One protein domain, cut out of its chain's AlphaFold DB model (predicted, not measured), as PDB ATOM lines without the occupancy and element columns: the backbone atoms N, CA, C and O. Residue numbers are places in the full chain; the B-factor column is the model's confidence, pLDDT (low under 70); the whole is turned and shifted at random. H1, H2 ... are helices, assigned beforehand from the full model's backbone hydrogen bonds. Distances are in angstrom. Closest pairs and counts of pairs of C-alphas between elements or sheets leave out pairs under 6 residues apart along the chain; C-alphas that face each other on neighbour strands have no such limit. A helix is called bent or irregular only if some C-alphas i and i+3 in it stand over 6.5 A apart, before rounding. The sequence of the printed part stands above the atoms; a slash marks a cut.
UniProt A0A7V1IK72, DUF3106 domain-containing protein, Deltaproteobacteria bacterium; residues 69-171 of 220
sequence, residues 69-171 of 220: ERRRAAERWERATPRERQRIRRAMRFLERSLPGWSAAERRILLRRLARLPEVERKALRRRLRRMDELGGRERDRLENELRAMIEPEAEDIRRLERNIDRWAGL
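This is residues 69 to 171 of the 220 residues of the protein "DUF3106 domain-containing protein" of Deltaproteobacteria bacterium (UniProt A0A7V1IK72). The short helix H3 forms the core; the sharply bent H5 makes an L round it, and H2 crosses it with residues 91 to 96. H4 folds back beside H3, while residues 69 to 76 of H1 stick out. The printed part has 103 residues with five named helices, H1 to H5 in chain order, and no named strand: all helix. It is compact, radius of gyration of the C-alphas 14.6 A, spanning 39 by 31 by 23 A.

H5, residues 137 to 170, was assigned as one helix by its hydrogen bonds but is bent: C-alphas 153 and 156 are 8.0 A apart. Its arms, H5a and H5b, are about perpendicular at 84 degrees; H5a is irregular, with C-alphas 150 and 153 7.4 A apart. H3, residues 104 to 116, touches H5a, whose residues 147 to 151 alone take part, about perpendicular at 79 degrees; the closest C-alphas are those of Leu 110 and Ile 151, 6.2 A. H3 touches H5b through residues 104 to 109 and 158 to 162 alone, at a steep tilt of 42 degrees, opposite ways; C-alphas of Ala 105 and Ile 158 are closest, 5.5 A. H2, residues 82 to 98, touches H3 at a steep tilt of 61 degrees, opposite ways, closest at C-alphas of Leu 95 and Arg 107, 6.5 A; the packing is mostly crossed, 0 of 3 touching pairs being shallow. H4, residues 119 to 130, is close to H3 but not clearly touching, with C-alphas of Leu 114 and Arg 122 closest at 6.0 A; H4 and H5a are near each other. H1, residues 69 to 79, is apart from H3. Every O i to N i+4 pair is within hydrogen-bond range in H1, H2, H3, H4 and H5b, and 11 of 13 in H5a.

H5a, residues 137 to 153, is 25.7 A long and H5b, residues 156 to 170, 21.1 A; H2 is 24.4 A. C-alpha 69 begins H1 at (-30.310, 49.879, 18.584), and C-alpha 170 ends H5b at (-2.706, 47.666, 21.477).

The C-alphas farthest apart, of Val 120 and Leu 171, are 42.4 A apart. The printed part has no cut and no long link, and no printed residue is under 70 in pLDDT.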
ATOM      1  N   GLU A  69     -30.649  51.171  19.167       73.62
ATOM      2  CA  GLU A  69     -30.310  49.879  18.584       73.62
ATOM      3  C   GLU A  69     -29.196  49.157  19.353       73.62
ATOM      4  O   GLU A  69     -29.310  47.959  19.633       73.62
ATOM      5  N   ARG A  70     -28.145  49.886  19.754       73.06
ATOM      6  CA  ARG A  70     -27.060  49.364  20.599       73.06
ATOM      7  C   ARG A  70     -27.592  48.898  21.948       73.06
ATOM      8  O   ARG A  70     -27.254  47.792  22.367       73.06
ATOM      9  N   ARG A  71     -28.469  49.685  22.579       75.25
ATOM     10  CA  ARG A  71     -29.133  49.325  23.838       75.25
ATOM     11  C   ARG A  71     -29.931  48.032  23.688       75.25
ATOM     12  O   ARG A  71     -29.687  47.081  24.421       75.25
ATOM     13  N   ARG A  72     -30.789  47.931  22.667       78.44
ATOM     14  CA  ARG A  72     -31.547  46.702  22.370       78.44
ATOM     15  C   ARG A  72     -30.628  45.510  22.096       78.44
ATOM     16  O   ARG A  72     -30.932  44.390  22.494       78.44
ATOM     17  N   ALA A  73     -29.506  45.714  21.406       74.88
ATOM     18  CA  ALA A  73     -28.533  44.654  21.155       74.88
ATOM     19  C   ALA A  73     -27.833  44.183  22.439       74.88
ATOM     20  O   ALA A  73     -27.639  42.976  22.605       74.88
ATOM     21  N   ALA A  74     -27.482  45.106  23.337       73.81
ATOM     22  CA  ALA A  74     -26.911  44.795  24.642       73.81
ATOM     23  C   ALA A  74     -27.914  44.026  25.515       73.81
ATOM     24  O   ALA A  74     -27.572  42.957  26.011       73.81
ATOM     25  N   GLU A  75     -29.162  44.493  25.600       76.88
ATOM     26  CA  GLU A  75     -30.245  43.824  26.336       76.88
ATOM     27  C   GLU A  75     -30.514  42.410  25.789       76.88
ATOM     28  O   GLU A  75     -30.610  41.454  26.559       76.88
ATOM     29  N   ARG A  76     -30.562  42.236  24.456       80.44
ATOM     30  CA  ARG A  76     -30.679  40.905  23.826       80.44
ATOM     31  C   ARG A  76     -29.520  39.992  24.204       80.44
ATOM     32  O   ARG A  76     -29.739  38.818  24.474       80.44
ATOM     33  N   TRP A  77     -28.290  40.503  24.193       79.56
ATOM     34  CA  TRP A  77     -27.117  39.704  24.539       79.56
ATOM     35  C   TRP A  77     -27.076  39.350  26.026       79.56
ATOM     36  O   TRP A  77     -26.693  38.238  26.375       79.56
ATOM     37  N   GLU A  78     -27.474  40.273  26.896       78.69
ATOM     38  CA  GLU A  78     -27.547  40.049  28.335       78.69
ATOM     39  C   GLU A  78     -28.575  38.968  28.677       78.69
ATOM     40  O   GLU A  78     -28.237  38.022  29.388       78.69
ATOM     41  N   ARG A  79     -29.765  39.037  28.069       84.44
ATOM     42  CA  ARG A  79     -30.829  38.031  28.212       84.44
ATOM     43  C   ARG A  79     -30.552  36.721  27.471       84.44
ATOM     44  O   ARG A  79     -31.222  35.729  27.738       84.44
ATOM     45  N   ALA A  80     -29.585  36.693  26.553       86.38
ATOM     46  CA  ALA A  80     -29.281  35.494  25.782       86.38
ATOM     47  C   ALA A  80     -28.786  34.365  26.693       86.38
ATOM     48  O   ALA A  80     -27.789  34.502  27.416       86.38
ATOM     49  N   THR A  81     -29.433  33.212  26.570       92.62
ATOM     50  CA  THR A  81     -29.067  31.967  27.242       92.62
ATOM     51  C   THR A  81     -27.661  31.502  26.828       92.62
ATOM     52  O   THR A  81     -27.181  31.817  25.728       92.62
ATOM     53  N   PRO A  82     -26.976  30.675  27.642       91.88
ATOM     54  CA  PRO A  82     -25.681  30.100  27.267       91.88
ATOM     55  C   PRO A  82     -25.697  29.376  25.909       91.88
ATOM     56  O   PRO A  82     -24.738  29.484  25.135       91.88
ATOM     57  N   ARG A  83     -26.806  28.693  25.582       93.94
ATOM     58  CA  ARG A  83     -27.011  28.004  24.296       93.94
ATOM     59  C   ARG A  83     -27.059  28.983  23.124       93.94
ATOM     60  O   ARG A  83     -26.403  28.745  22.111       93.94
ATOM     61  N   GLU A  84     -27.768  30.101  23.247       88.62
ATOM     62  CA  GLU A  84     -27.820  31.136  22.202       88.62
ATOM     63  C   GLU A  84     -26.454  31.784  21.977       88.62
ATOM     64  O   GLU A  84     -25.993  31.901  20.837       88.62
ATOM     65  N   ARG A  85     -25.736  32.100  23.059       88.56
ATOM     66  CA  ARG A  85     -24.358  32.609  22.974       88.56
ATOM     67  C   ARG A  85     -23.429  31.601  22.302       88.56
ATOM     68  O   ARG A  85     -22.544  31.978  21.533       88.56
ATOM     69  N   GLN A  86     -23.606  30.306  22.571       92.00
ATOM     70  CA  GLN A  86     -22.852  29.249  21.897       92.00
ATOM     71  C   GLN A  86     -23.205  29.157  20.406       92.00
ATOM     72  O   GLN A  86     -22.295  29.008  19.590       92.00
ATOM     73  N   ARG A  87     -24.483  29.297  20.025       91.19
ATOM     74  CA  ARG A  87     -24.917  29.346  18.616       91.19
ATOM     75  C   ARG A  87     -24.266  30.510  17.869       91.19
ATOM     76  O   ARG A  87     -23.723  30.292  16.791       91.19
ATOM     77  N   ILE A  88     -24.229  31.701  18.466       89.44
ATOM     78  CA  ILE A  88     -23.575  32.882  17.876       89.44
ATOM     79  C   ILE A  88     -22.069  32.640  17.696       89.44
ATOM     80  O   ILE A  88     -21.530  32.882  16.619       89.44
ATOM     81  N   ARG A  89     -21.391  32.067  18.701       92.31
ATOM     82  CA  ARG A  89     -19.969  31.688  18.590       92.31
ATOM     83  C   ARG A  89     -19.712  30.648  17.497       92.31
ATOM     84  O   ARG A  89     -18.706  30.724  16.799       92.31
ATOM     85  N   ARG A  90     -20.599  29.659  17.339       95.06
ATOM     86  CA  ARG A  90     -20.509  28.669  16.250       95.06
ATOM     87  C   ARG A  90     -20.705  29.329  14.883       95.06
ATOM     88  O   ARG A  90     -19.955  29.009  13.973       95.06
ATOM     89  N   ALA A  91     -21.647  30.263  14.761       93.12
ATOM     90  CA  ALA A  91     -21.872  31.010  13.525       93.12
ATOM     91  C   ALA A  91     -20.662  31.877  13.139       93.12
ATOM     92  O   ALA A  91     -20.259  31.859  11.983       93.12
ATOM     93  N   MET A  92     -20.035  32.566  14.101       94.62
ATOM     94  CA  MET A  92     -18.805  33.331  13.848       94.62
ATOM     95  C   MET A  92     -17.656  32.444  13.364       94.62
ATOM     96  O   MET A  92     -17.056  32.750  12.342       94.62
ATOM     97  N   ARG A  93     -17.390  31.319  14.044       95.38
ATOM     98  CA  ARG A  93     -16.346  30.362  13.620       95.38
ATOM     99  C   ARG A  93     -16.629  29.746  12.253       95.38
ATOM    100  O   ARG A  93     -15.712  29.426  11.510       95.38
ATOM    101  N   PHE A  94     -17.905  29.550  11.926       95.69
ATOM    102  CA  PHE A  94     -18.304  29.111  10.597       95.69
ATOM    103  C   PHE A  94     -17.929  30.157   9.537       95.69
ATOM    104  O   PHE A  94     -17.244  29.801   8.587       95.69
ATOM    105  N   LEU A  95     -18.286  31.432   9.737       96.19
ATOM    106  CA  LEU A  95     -17.909  32.501   8.804       96.19
ATOM    107  C   LEU A  95     -16.400  32.705   8.714       96.19
ATOM    108  O   LEU A  95     -15.900  32.986   7.639       96.19
ATOM    109  N   GLU A  96     -15.673  32.556   9.817       96.62
ATOM    110  CA  GLU A  96     -14.214  32.658   9.820       96.62
ATOM    111  C   GLU A  96     -13.541  31.648   8.896       96.62
ATOM    112  O   GLU A  96     -12.596  31.992   8.195       96.62
ATOM    113  N   ARG A  97     -14.071  30.424   8.854       95.62
ATOM    114  CA  ARG A  97     -13.594  29.383   7.946       95.62
ATOM    115  C   ARG A  97     -14.028  29.628   6.501       95.62
ATOM    116  O   ARG A  97     -13.215  29.461   5.605       95.62
ATOM    117  N   SER A  98     -15.287  30.004   6.275       94.88
ATOM    118  CA  SER A  98     -15.823  30.181   4.916       94.88
ATOM    119  C   SER A  98     -15.344  31.472   4.241       94.88
ATOM    120  O   SER A  98     -15.235  31.518   3.021       94.88
ATOM    121  N   LEU A  99     -15.035  32.510   5.023       96.50
ATOM    122  CA  LEU A  99     -14.637  33.844   4.564       96.50
ATOM    123  C   LEU A  99     -13.279  34.244   5.178       96.50
ATOM    124  O   LEU A  99     -13.210  35.181   5.988       96.50
ATOM    125  N   PRO A 100     -12.185  33.534   4.843       95.44
ATOM    126  CA  PRO A 100     -10.888  33.745   5.481       95.44
ATOM    127  C   PRO A 100     -10.311  35.142   5.212       95.44
ATOM    128  O   PRO A 100      -9.714  35.716   6.115       95.44
ATOM    129  N   GLY A 101     -10.568  35.730   4.036       96.06
ATOM    130  CA  GLY A 101     -10.107  37.077   3.671       96.06
ATOM    131  C   GLY A 101     -10.905  38.237   4.277       96.06
ATOM    132  O   GLY A 101     -10.611  39.389   3.984       96.06
ATOM    133  N   TRP A 102     -11.929  37.950   5.084       97.75
ATOM    134  CA  TRP A 102     -12.790  38.970   5.684       97.75
ATOM    135  C   TRP A 102     -12.355  39.318   7.105       97.75
ATOM    136  O   TRP A 102     -12.011  38.429   7.889       97.75
ATOM    137  N   SER A 103     -12.461  40.589   7.483       96.69
ATOM    138  CA  SER A 103     -12.155  41.056   8.831       96.69
ATOM    139  C   SER A 103     -13.185  40.560   9.857       96.69
ATOM    140  O   SER A 103     -14.333  40.210   9.552       96.69
ATOM    141  N   ALA A 104     -12.795  40.526  11.136       93.88
ATOM    142  CA  ALA A 104     -13.718  40.164  12.213       93.88
ATOM    143  C   ALA A 104     -14.912  41.139  12.306       93.88
ATOM    144  O   ALA A 104     -16.013  40.731  12.697       93.88
ATOM    145  N   ALA A 105     -14.705  42.407  11.933       94.38
ATOM    146  CA  ALA A 105     -15.746  43.425  11.885       94.38
ATOM    147  C   ALA A 105     -16.741  43.156  10.748       94.38
ATOM    148  O   ALA A 105     -17.946  43.103  11.012       94.38
ATOM    149  N   GLU A 106     -16.258  42.886   9.531       96.88
ATOM    150  CA  GLU A 106     -17.100  42.546   8.374       96.88
ATOM    151  C   GLU A 106     -17.977  41.321   8.665       96.88
ATOM    152  O   GLU A 106     -19.202  41.383   8.545       96.88
ATOM    153  N   ARG A 107     -17.386  40.224   9.166       97.06
ATOM    154  CA  ARG A 107     -18.132  39.002   9.529       97.06
ATOM    155  C   ARG A 107     -19.212  39.280  10.580       97.06
ATOM    156  O   ARG A 107     -20.307  38.711  10.529       97.06
ATOM    157  N   ARG A 108     -18.933  40.165  11.544       93.25
ATOM    158  CA  ARG A 108     -19.899  40.555  12.582       93.25
ATOM    159  C   ARG A 108     -21.057  41.365  12.005       93.25
ATOM    160  O   ARG A 108     -22.203  41.118  12.389       93.25
ATOM    161  N   ILE A 109     -20.778  42.324  11.125       94.44
ATOM    162  CA  ILE A 109     -21.812  43.104  10.434       94.44
ATOM    163  C   ILE A 109     -22.645  42.195   9.530       94.44
ATOM    164  O   ILE A 109     -23.875  42.239   9.606       94.44
ATOM    165  N   LEU A 110     -22.012  41.272   8.804       96.31
ATOM    166  CA  LEU A 110     -22.705  40.274   7.994       96.31
ATOM    167  C   LEU A 110     -23.663  39.425   8.841       96.31
ATOM    168  O   LEU A 110     -24.830  39.289   8.484       96.31
ATOM    169  N   LEU A 111     -23.245  38.913  10.008       94.69
ATOM    170  CA  LEU A 111     -24.161  38.181  10.898       94.69
ATOM    171  C   LEU A 111     -25.360  39.020  11.346       94.69
ATOM    172  O   LEU A 111     -26.472  38.490  11.426       94.69
ATOM    173  N   ARG A 112     -25.154  40.306  11.658       92.56
ATOM    174  CA  ARG A 112     -26.257  41.213  12.016       92.56
ATOM    175  C   ARG A 112     -27.210  41.392  10.840       92.56
ATOM    176  O   ARG A 112     -28.418  41.307  11.043       92.56
ATOM    177  N   ARG A 113     -26.682  41.575   9.626       94.38
ATOM    178  CA  ARG A 113     -27.478  41.708   8.403       94.38
ATOM    179  C   ARG A 113     -28.284  40.441   8.130       94.38
ATOM    180  O   ARG A 113     -29.501  40.519   8.002       94.38
ATOM    181  N   LEU A 114     -27.642  39.273   8.190       95.06
ATOM    182  CA  LEU A 114     -28.293  37.968   8.052       95.06
ATOM    183  C   LEU A 114     -29.413  37.758   9.074       95.06
ATOM    184  O   LEU A 114     -30.416  37.133   8.754       95.06
ATOM    185  N   ALA A 115     -29.263  38.245  10.307       91.44
ATOM    186  CA  ALA A 115     -30.296  38.109  11.332       91.44
ATOM    187  C   ALA A 115     -31.561  38.930  11.026       91.44
ATOM    188  O   ALA A 115     -32.639  38.520  11.452       91.44
ATOM    189  N   ARG A 116     -31.431  40.041  10.286       92.38
ATOM    190  CA  ARG A 116     -32.538  40.925   9.882       92.38
ATOM    191  C   ARG A 116     -33.258  40.466   8.605       92.38
ATOM    192  O   ARG A 116     -34.337  40.976   8.333       92.38
ATOM    193  N   LEU A 117     -32.683  39.539   7.835       94.25
ATOM    194  CA  LEU A 117     -33.323  39.011   6.627       94.25
ATOM    195  C   LEU A 117     -34.570  38.169   6.955       94.25
ATOM    196  O   LEU A 117     -34.572  37.473   7.985       94.25
ATOM    197  N   PRO A 118     -35.574  38.144   6.054       97.69
ATOM    198  CA  PRO A 118     -36.656  37.165   6.082       97.69
ATOM    199  C   PRO A 118     -36.124  35.737   6.213       97.69
ATOM    200  O   PRO A 118     -35.049  35.396   5.713       97.69
ATOM    201  N   GLU A 119     -36.867  34.867   6.897       95.50
ATOM    202  CA  GLU A 119     -36.372  33.524   7.213       95.50
ATOM    203  C   GLU A 119     -36.036  32.697   5.962       95.50
ATOM    204  O   GLU A 119     -35.041  31.966   5.969       95.50
ATOM    205  N   VAL A 120     -36.831  32.834   4.898       97.81
ATOM    206  CA  VAL A 120     -36.629  32.128   3.624       97.81
ATOM    207  C   VAL A 120     -35.299  32.537   2.987       97.81
ATOM    208  O   VAL A 120     -34.445  31.680   2.753       97.81
ATOM    209  N   GLU A 121     -35.067  33.839   2.814       97.69
ATOM    210  CA  GLU A 121     -33.817  34.394   2.273       97.69
ATOM    211  C   GLU A 121     -32.612  34.029   3.143       97.69
ATOM    212  O   GLU A 121     -31.592  33.534   2.661       97.69
ATOM    213  N   ARG A 122     -32.752  34.174   4.464       97.19
ATOM    214  CA  ARG A 122     -31.722  33.801   5.436       97.19
ATOM    215  C   ARG A 122     -31.350  32.323   5.336       97.19
ATOM    216  O   ARG A 122     -30.172  31.981   5.460       97.19
ATOM    217  N   LYS A 123     -32.327  31.426   5.157       96.94
ATOM    218  CA  LYS A 123     -32.090  29.984   4.965       96.94
ATOM    219  C   LYS A 123     -31.395  29.718   3.632       96.94
ATOM    220  O   LYS A 123     -30.434  28.947   3.626       96.94
ATOM    221  N   ALA A 124     -31.830  30.360   2.549       97.25
ATOM    222  CA  ALA A 124     -31.215  30.225   1.231       97.25
ATOM    223  C   ALA A 124     -29.739  30.658   1.253       97.25
ATOM    224  O   ALA A 124     -28.857  29.875   0.894       97.25
ATOM    225  N   LEU A 125     -29.444  31.839   1.799       97.00
ATOM    226  CA  LEU A 125     -28.081  32.360   1.879       97.00
ATOM    227  C   LEU A 125     -27.190  31.517   2.804       97.00
ATOM    228  O   LEU A 125     -26.042  31.229   2.476       97.00
ATOM    229  N   ARG A 126     -27.725  31.012   3.925       96.00
ATOM    230  CA  ARG A 126     -26.999  30.056   4.785       96.00
ATOM    231  C   ARG A 126     -26.684  28.740   4.079       96.00
ATOM    232  O   ARG A 126     -25.636  28.164   4.356       96.00
ATOM    233  N   ARG A 127     -27.574  28.235   3.217       96.69
ATOM    234  CA  ARG A 127     -27.304  27.030   2.414       96.69
ATOM    235  C   ARG A 127     -26.175  27.289   1.416       96.69
ATOM    236  O   ARG A 127     -25.265  26.472   1.357       96.69
ATOM    237  N   ARG A 128     -26.188  28.437   0.727       97.06
ATOM    238  CA  ARG A 128     -25.107  28.860  -0.185       97.06
ATOM    239  C   ARG A 128     -23.767  28.978   0.545       97.06
ATOM    240  O   ARG A 128     -22.809  28.333   0.148       97.06
ATOM    241  N   LEU A 129     -23.735  29.675   1.684       96.31
ATOM    242  CA  LEU A 129     -22.536  29.795   2.525       96.31
ATOM    243  C   LEU A 129     -21.981  28.438   2.986       96.31
ATOM    244  O   LEU A 129     -20.774  28.277   3.109       96.31
ATOM    245  N   ARG A 130     -22.839  27.447   3.275       95.75
ATOM    246  CA  ARG A 130     -22.383  26.107   3.694       95.75
ATOM    247  C   ARG A 130     -21.679  25.335   2.585       95.75
ATOM    248  O   ARG A 130     -20.856  24.494   2.914       95.75
ATOM    249  N   ARG A 131     -22.011  25.621   1.328       96.50
ATOM    250  CA  ARG A 131     -21.401  25.013   0.140       96.50
ATOM    251  C   ARG A 131     -20.245  25.841  -0.412       96.50
ATOM    252  O   ARG A 131     -19.760  25.552  -1.489       96.50
ATOM    253  N   MET A 132     -19.808  26.883   0.294       94.69
ATOM    254  CA  MET A 132     -18.821  27.832  -0.224       94.69
ATOM    255  C   MET A 132     -17.480  27.186  -0.595       94.69
ATOM    256  O   MET A 132     -16.848  27.626  -1.548       94.69
ATOM    257  N   ASP A 133     -17.086  26.124   0.114       92.56
ATOM    258  CA  ASP A 133     -15.876  25.347  -0.182       92.56
ATOM    259  C   ASP A 133     -16.047  24.409  -1.402       92.56
ATOM    260  O   ASP A 133     -15.059  23.925  -1.940       92.56
ATOM    261  N   GLU A 134     -17.287  24.164  -1.842       96.19
ATOM    262  CA  GLU A 134     -17.644  23.345  -3.015       96.19
ATOM    263  C   GLU A 134     -17.848  24.199  -4.281       96.19
ATOM    264  O   GLU A 134     -17.919  23.659  -5.384       96.19
ATOM    265  N   LEU A 135     -17.979  25.523  -4.136       95.44
ATOM    266  CA  LEU A 135     -18.189  26.434  -5.261       95.44
ATOM    267  C   LEU A 135     -16.913  26.572  -6.095       95.44
ATOM    268  O   LEU A 135     -15.815  26.725  -5.554       95.44
ATOM    269  N   GLY A 136     -17.063  26.613  -7.421       96.38
ATOM    270  CA  GLY A 136     -15.961  26.996  -8.304       96.38
ATOM    271  C   GLY A 136     -15.517  28.442  -8.044       96.38
ATOM    272  O   GLY A 136     -16.305  29.259  -7.566       96.38
ATOM    273  N   GLY A 137     -14.274  28.795  -8.403       96.19
ATOM    274  CA  GLY A 137     -13.693  30.118  -8.104       96.19
ATOM    275  C   GLY A 137     -14.595  31.297  -8.499       96.19
ATOM    276  O   GLY A 137     -14.926  32.128  -7.663       96.19
ATOM    277  N   ARG A 138     -15.130  31.296  -9.729       97.38
ATOM    278  CA  ARG A 138     -16.040  32.360 -10.204       97.38
ATOM    279  C   ARG A 138     -17.341  32.461  -9.402       97.38
ATOM    280  O   ARG A 138     -17.865  33.555  -9.216       97.38
ATOM    281  N   GLU A 139     -17.911  31.336  -8.975       96.94
ATOM    282  CA  GLU A 139     -19.153  31.325  -8.190       96.94
ATOM    283  C   GLU A 139     -18.906  31.783  -6.756       96.94
ATOM    284  O   GLU A 139     -19.720  32.518  -6.192       96.94
ATOM    285  N   ARG A 140     -17.759  31.388  -6.195       97.19
ATOM    286  CA  ARG A 140     -17.282  31.864  -4.903       97.19
ATOM    287  C   ARG A 140     -17.090  33.377  -4.921       97.19
ATOM    288  O   ARG A 140     -17.668  34.043  -4.068       97.19
ATOM    289  N   ASP A 141     -16.392  33.918  -5.915       97.38
ATOM    290  CA  ASP A 141     -16.157  35.362  -6.049       97.38
ATOM    291  C   ASP A 141     -17.472  36.139  -6.175       97.38
ATOM    292  O   ASP A 141     -17.672  37.163  -5.522       97.38
ATOM    293  N   ARG A 142     -18.424  35.624  -6.968       98.00
ATOM    294  CA  ARG A 142     -19.771  36.209  -7.080       98.00
ATOM    295  C   ARG A 142     -20.493  36.237  -5.737       98.00
ATOM    296  O   ARG A 142     -21.075  37.261  -5.391       98.00
ATOM    297  N   LEU A 143     -20.454  35.136  -4.983       97.62
ATOM    298  CA  LEU A 143     -21.059  35.078  -3.655       97.62
ATOM    299  C   LEU A 143     -20.361  36.040  -2.685       97.62
ATOM    300  O   LEU A 143     -21.042  36.740  -1.944       97.62
ATOM    301  N   GLU A 144     -19.031  36.119  -2.690       98.12
ATOM    302  CA  GLU A 144     -18.295  37.068  -1.846       98.12
ATOM    303  C   GLU A 144     -18.654  38.522  -2.179       98.12
ATOM    304  O   GLU A 144     -18.930  39.301  -1.266       98.12
ATOM    305  N   ASN A 145     -18.747  38.876  -3.462       98.12
ATOM    306  CA  ASN A 145     -19.149  40.212  -3.898       98.12
ATOM    307  C   ASN A 145     -20.592  40.549  -3.502       98.12
ATOM    308  O   ASN A 145     -20.848  41.645  -3.008       98.12
ATOM    309  N   GLU A 146     -21.524  39.602  -3.640       98.06
ATOM    310  CA  GLU A 146     -22.904  39.761  -3.165       98.06
ATOM    311  C   GLU A 146     -22.942  40.033  -1.654       98.06
ATOM    312  O   GLU A 146     -23.602  40.968  -1.194       98.06
ATOM    313  N   LEU A 147     -22.187  39.259  -0.869       98.12
ATOM    314  CA  LEU A 147     -22.110  39.444   0.578       98.12
ATOM    315  C   LEU A 147     -21.481  40.798   0.943       98.12
ATOM    316  O   LEU A 147     -21.920  41.409   1.920       98.12
ATOM    317  N   ARG A 148     -20.468  41.269   0.197       98.12
ATOM    318  CA  ARG A 148     -19.843  42.589   0.407       98.12
ATOM    319  C   ARG A 148     -20.838  43.707   0.121       98.12
ATOM    320  O   ARG A 148     -21.034  44.564   0.980       98.12
ATOM    321  N   ALA A 149     -21.542  43.643  -1.007       98.00
ATOM    322  CA  ALA A 149     -22.578  44.612  -1.366       98.00
ATOM    323  C   ALA A 149     -23.683  44.701  -0.296       98.00
ATOM    324  O   ALA A 149     -24.180  45.778   0.021       98.00
ATOM    325  N   MET A 150     -24.031  43.582   0.354       97.56
ATOM    326  CA  MET A 150     -25.010  43.586   1.447       97.56
ATOM    327  C   MET A 150     -24.576  44.368   2.698       97.56
ATOM    328  O   MET A 150     -25.451  44.771   3.475       97.56
ATOM    329  N   ILE A 151     -23.268  44.510   2.944       97.50
ATOM    330  CA  ILE A 151     -22.711  45.177   4.134       97.50
ATOM    331  C   ILE A 151     -22.040  46.517   3.826       97.50
ATOM    332  O   ILE A 151     -21.722  47.248   4.760       97.50
ATOM    333  N   GLU A 152     -21.870  46.866   2.552       96.50
ATOM    334  CA  GLU A 152     -21.308  48.140   2.099       96.50
ATOM    335  C   GLU A 152     -21.986  49.373   2.733       96.50
ATOM    336  O   GLU A 152     -21.261  50.252   3.209       96.50
ATOM    337  N   PRO A 153     -23.327  49.438   2.892       95.56
ATOM    338  CA  PRO A 153     -23.968  50.569   3.573       95.56
ATOM    339  C   PRO A 153     -23.524  50.773   5.034       95.56
ATOM    340  O   PRO A 153     -23.780  51.822   5.622       95.56
ATOM    341  N   GLU A 154     -22.867  49.777   5.635       93.81
ATOM    342  CA  GLU A 154     -22.373  49.780   7.013       93.81
ATOM    343  C   GLU A 154     -20.845  50.001   7.083       93.81
ATOM    344  O   GLU A 154     -20.240  49.764   8.130       93.81
ATOM    345  N   ALA A 155     -20.202  50.473   6.004       93.44
ATOM    346  CA  ALA A 155     -18.750  50.684   5.929       93.44
ATOM    347  C   ALA A 155     -18.192  51.522   7.092       93.44
ATOM    348  O   ALA A 155     -17.167  51.180   7.681       93.44
ATOM    349  N   GLU A 156     -18.887  52.589   7.495       89.88
ATOM    350  CA  GLU A 156     -18.448  53.407   8.632       89.88
ATOM    351  C   GLU A 156     -18.506  52.643   9.962       89.88
ATOM    352  O   GLU A 156     -17.642  52.787  10.831       89.88
ATOM    353  N   ASP A 157     -19.509  51.785  10.116       87.56
ATOM    354  CA  ASP A 157     -19.661  50.940  11.290       87.56
ATOM    355  C   ASP A 157     -18.580  49.847  11.337       87.56
ATOM    356  O   ASP A 157     -18.100  49.531  12.432       87.56
ATOM    357  N   ILE A 158     -18.154  49.328  10.177       92.50
ATOM    358  CA  ILE A 158     -17.012  48.411  10.029       92.50
ATOM    359  C   ILE A 158     -15.720  49.114  10.457       92.50
ATOM    360  O   ILE A 158     -15.092  48.661  11.416       92.50
ATOM    361  N   ARG A 159     -15.394  50.276   9.868       92.12
ATOM    362  CA  ARG A 159     -14.187  51.053  10.216       92.12
ATOM    363  C   ARG A 159     -14.118  51.382  11.705       92.12
ATOM    364  O   ARG A 159     -13.070  51.274  12.337       92.12
ATOM    365  N   ARG A 160     -15.250  51.760  12.310       87.69
ATOM    366  CA  ARG A 160     -15.329  52.013  13.756       87.69
ATOM    367  C   ARG A 160     -15.036  50.756  14.580       87.69
ATOM    368  O   ARG A 160     -14.394  50.850  15.624       87.69
ATOM    369  N   LEU A 161     -15.557  49.599  14.173       87.88
ATOM    370  CA  LEU A 161     -15.302  48.335  14.867       87.88
ATOM    371  C   LEU A 161     -13.834  47.922  14.755       87.88
ATOM    372  O   LEU A 161     -13.285  47.471  15.754       87.88
ATOM    373  N   GLU A 162     -13.213  48.115  13.595       91.00
ATOM    374  CA  GLU A 162     -11.792  47.830  13.367       91.00
ATOM    375  C   GLU A 162     -10.908  48.701  14.258       91.00
ATOM    376  O   GLU A 162     -10.181  48.154  15.079       91.00
ATOM    377  N   ARG A 163     -11.112  50.028  14.276       90.94
ATOM    378  CA  ARG A 163     -10.395  50.928  15.203       90.94
ATOM    379  C   ARG A 163     -10.507  50.499  16.669       90.94
ATOM    380  O   ARG A 163      -9.558  50.631  17.435       90.94
ATOM    381  N   ASN A 164     -11.672  49.997  17.082       86.75
ATOM    382  CA  ASN A 164     -11.869  49.500  18.446       86.75
ATOM    383  C   ASN A 164     -11.140  48.175  18.700       86.75
ATOM    384  O   ASN A 164     -10.652  47.961  19.810       86.75
ATOM    385  N   ILE A 165     -11.094  47.283  17.707       87.38
ATOM    386  CA  ILE A 165     -10.335  46.030  17.778       87.38
ATOM    387  C   ILE A 165      -8.843  46.346  17.881       87.38
ATOM    388  O   ILE A 165      -8.194  45.817  18.778       87.38
ATOM    389  N   ASP A 166      -8.338  47.251  17.047       88.88
ATOM    390  CA  ASP A 166      -6.928  47.647  17.026       88.88
ATOM    391  C   ASP A 166      -6.525  48.334  18.329       88.88
ATOM    392  O   ASP A 166      -5.537  47.954  18.954       88.88
ATOM    393  N   ARG A 167      -7.354  49.267  18.820       89.62
ATOM    394  CA  ARG A 167      -7.157  49.889  20.135       89.62
ATOM    395  C   ARG A 167      -7.061  48.833  21.230       89.62
ATOM    396  O   ARG A 167      -6.162  48.896  22.054       89.62
ATOM    397  N   TRP A 168      -7.970  47.858  21.242       89.38
ATOM    398  CA  TRP A 168      -7.965  46.789  22.241       89.38
ATOM    399  C   TRP A 168      -6.749  45.860  22.114       89.38
ATOM    400  O   TRP A 168      -6.195  45.410  23.122       89.38
ATOM    401  N   ALA A 169      -6.327  45.573  20.883       89.50
ATOM    402  CA  ALA A 169      -5.132  44.794  20.593       89.50
ATOM    403  C   ALA A 169      -3.856  45.513  21.058       89.50
ATOM    404  O   ALA A 169      -2.952  44.842  21.550       89.50
ATOM    405  N   GLY A 170      -3.822  46.846  20.998       92.12
ATOM    406  CA  GLY A 170      -2.706  47.666  21.477       92.12
ATOM    407  C   GLY A 170      -2.600  47.821  22.999       92.12
ATOM    408  O   GLY A 170      -1.540  48.204  23.480       92.12
ATOM    409  N   LEU A 171      -3.653  47.516  23.768       92.69
ATOM    410  CA  LEU A 171      -3.611  47.610  25.236       92.69
ATOM    411  C   LEU A 171      -2.706  46.539  25.861       92.69
ATOM    412  O   LEU A 171      -2.743  45.375  25.438       92.69
TER     413      LEU A 171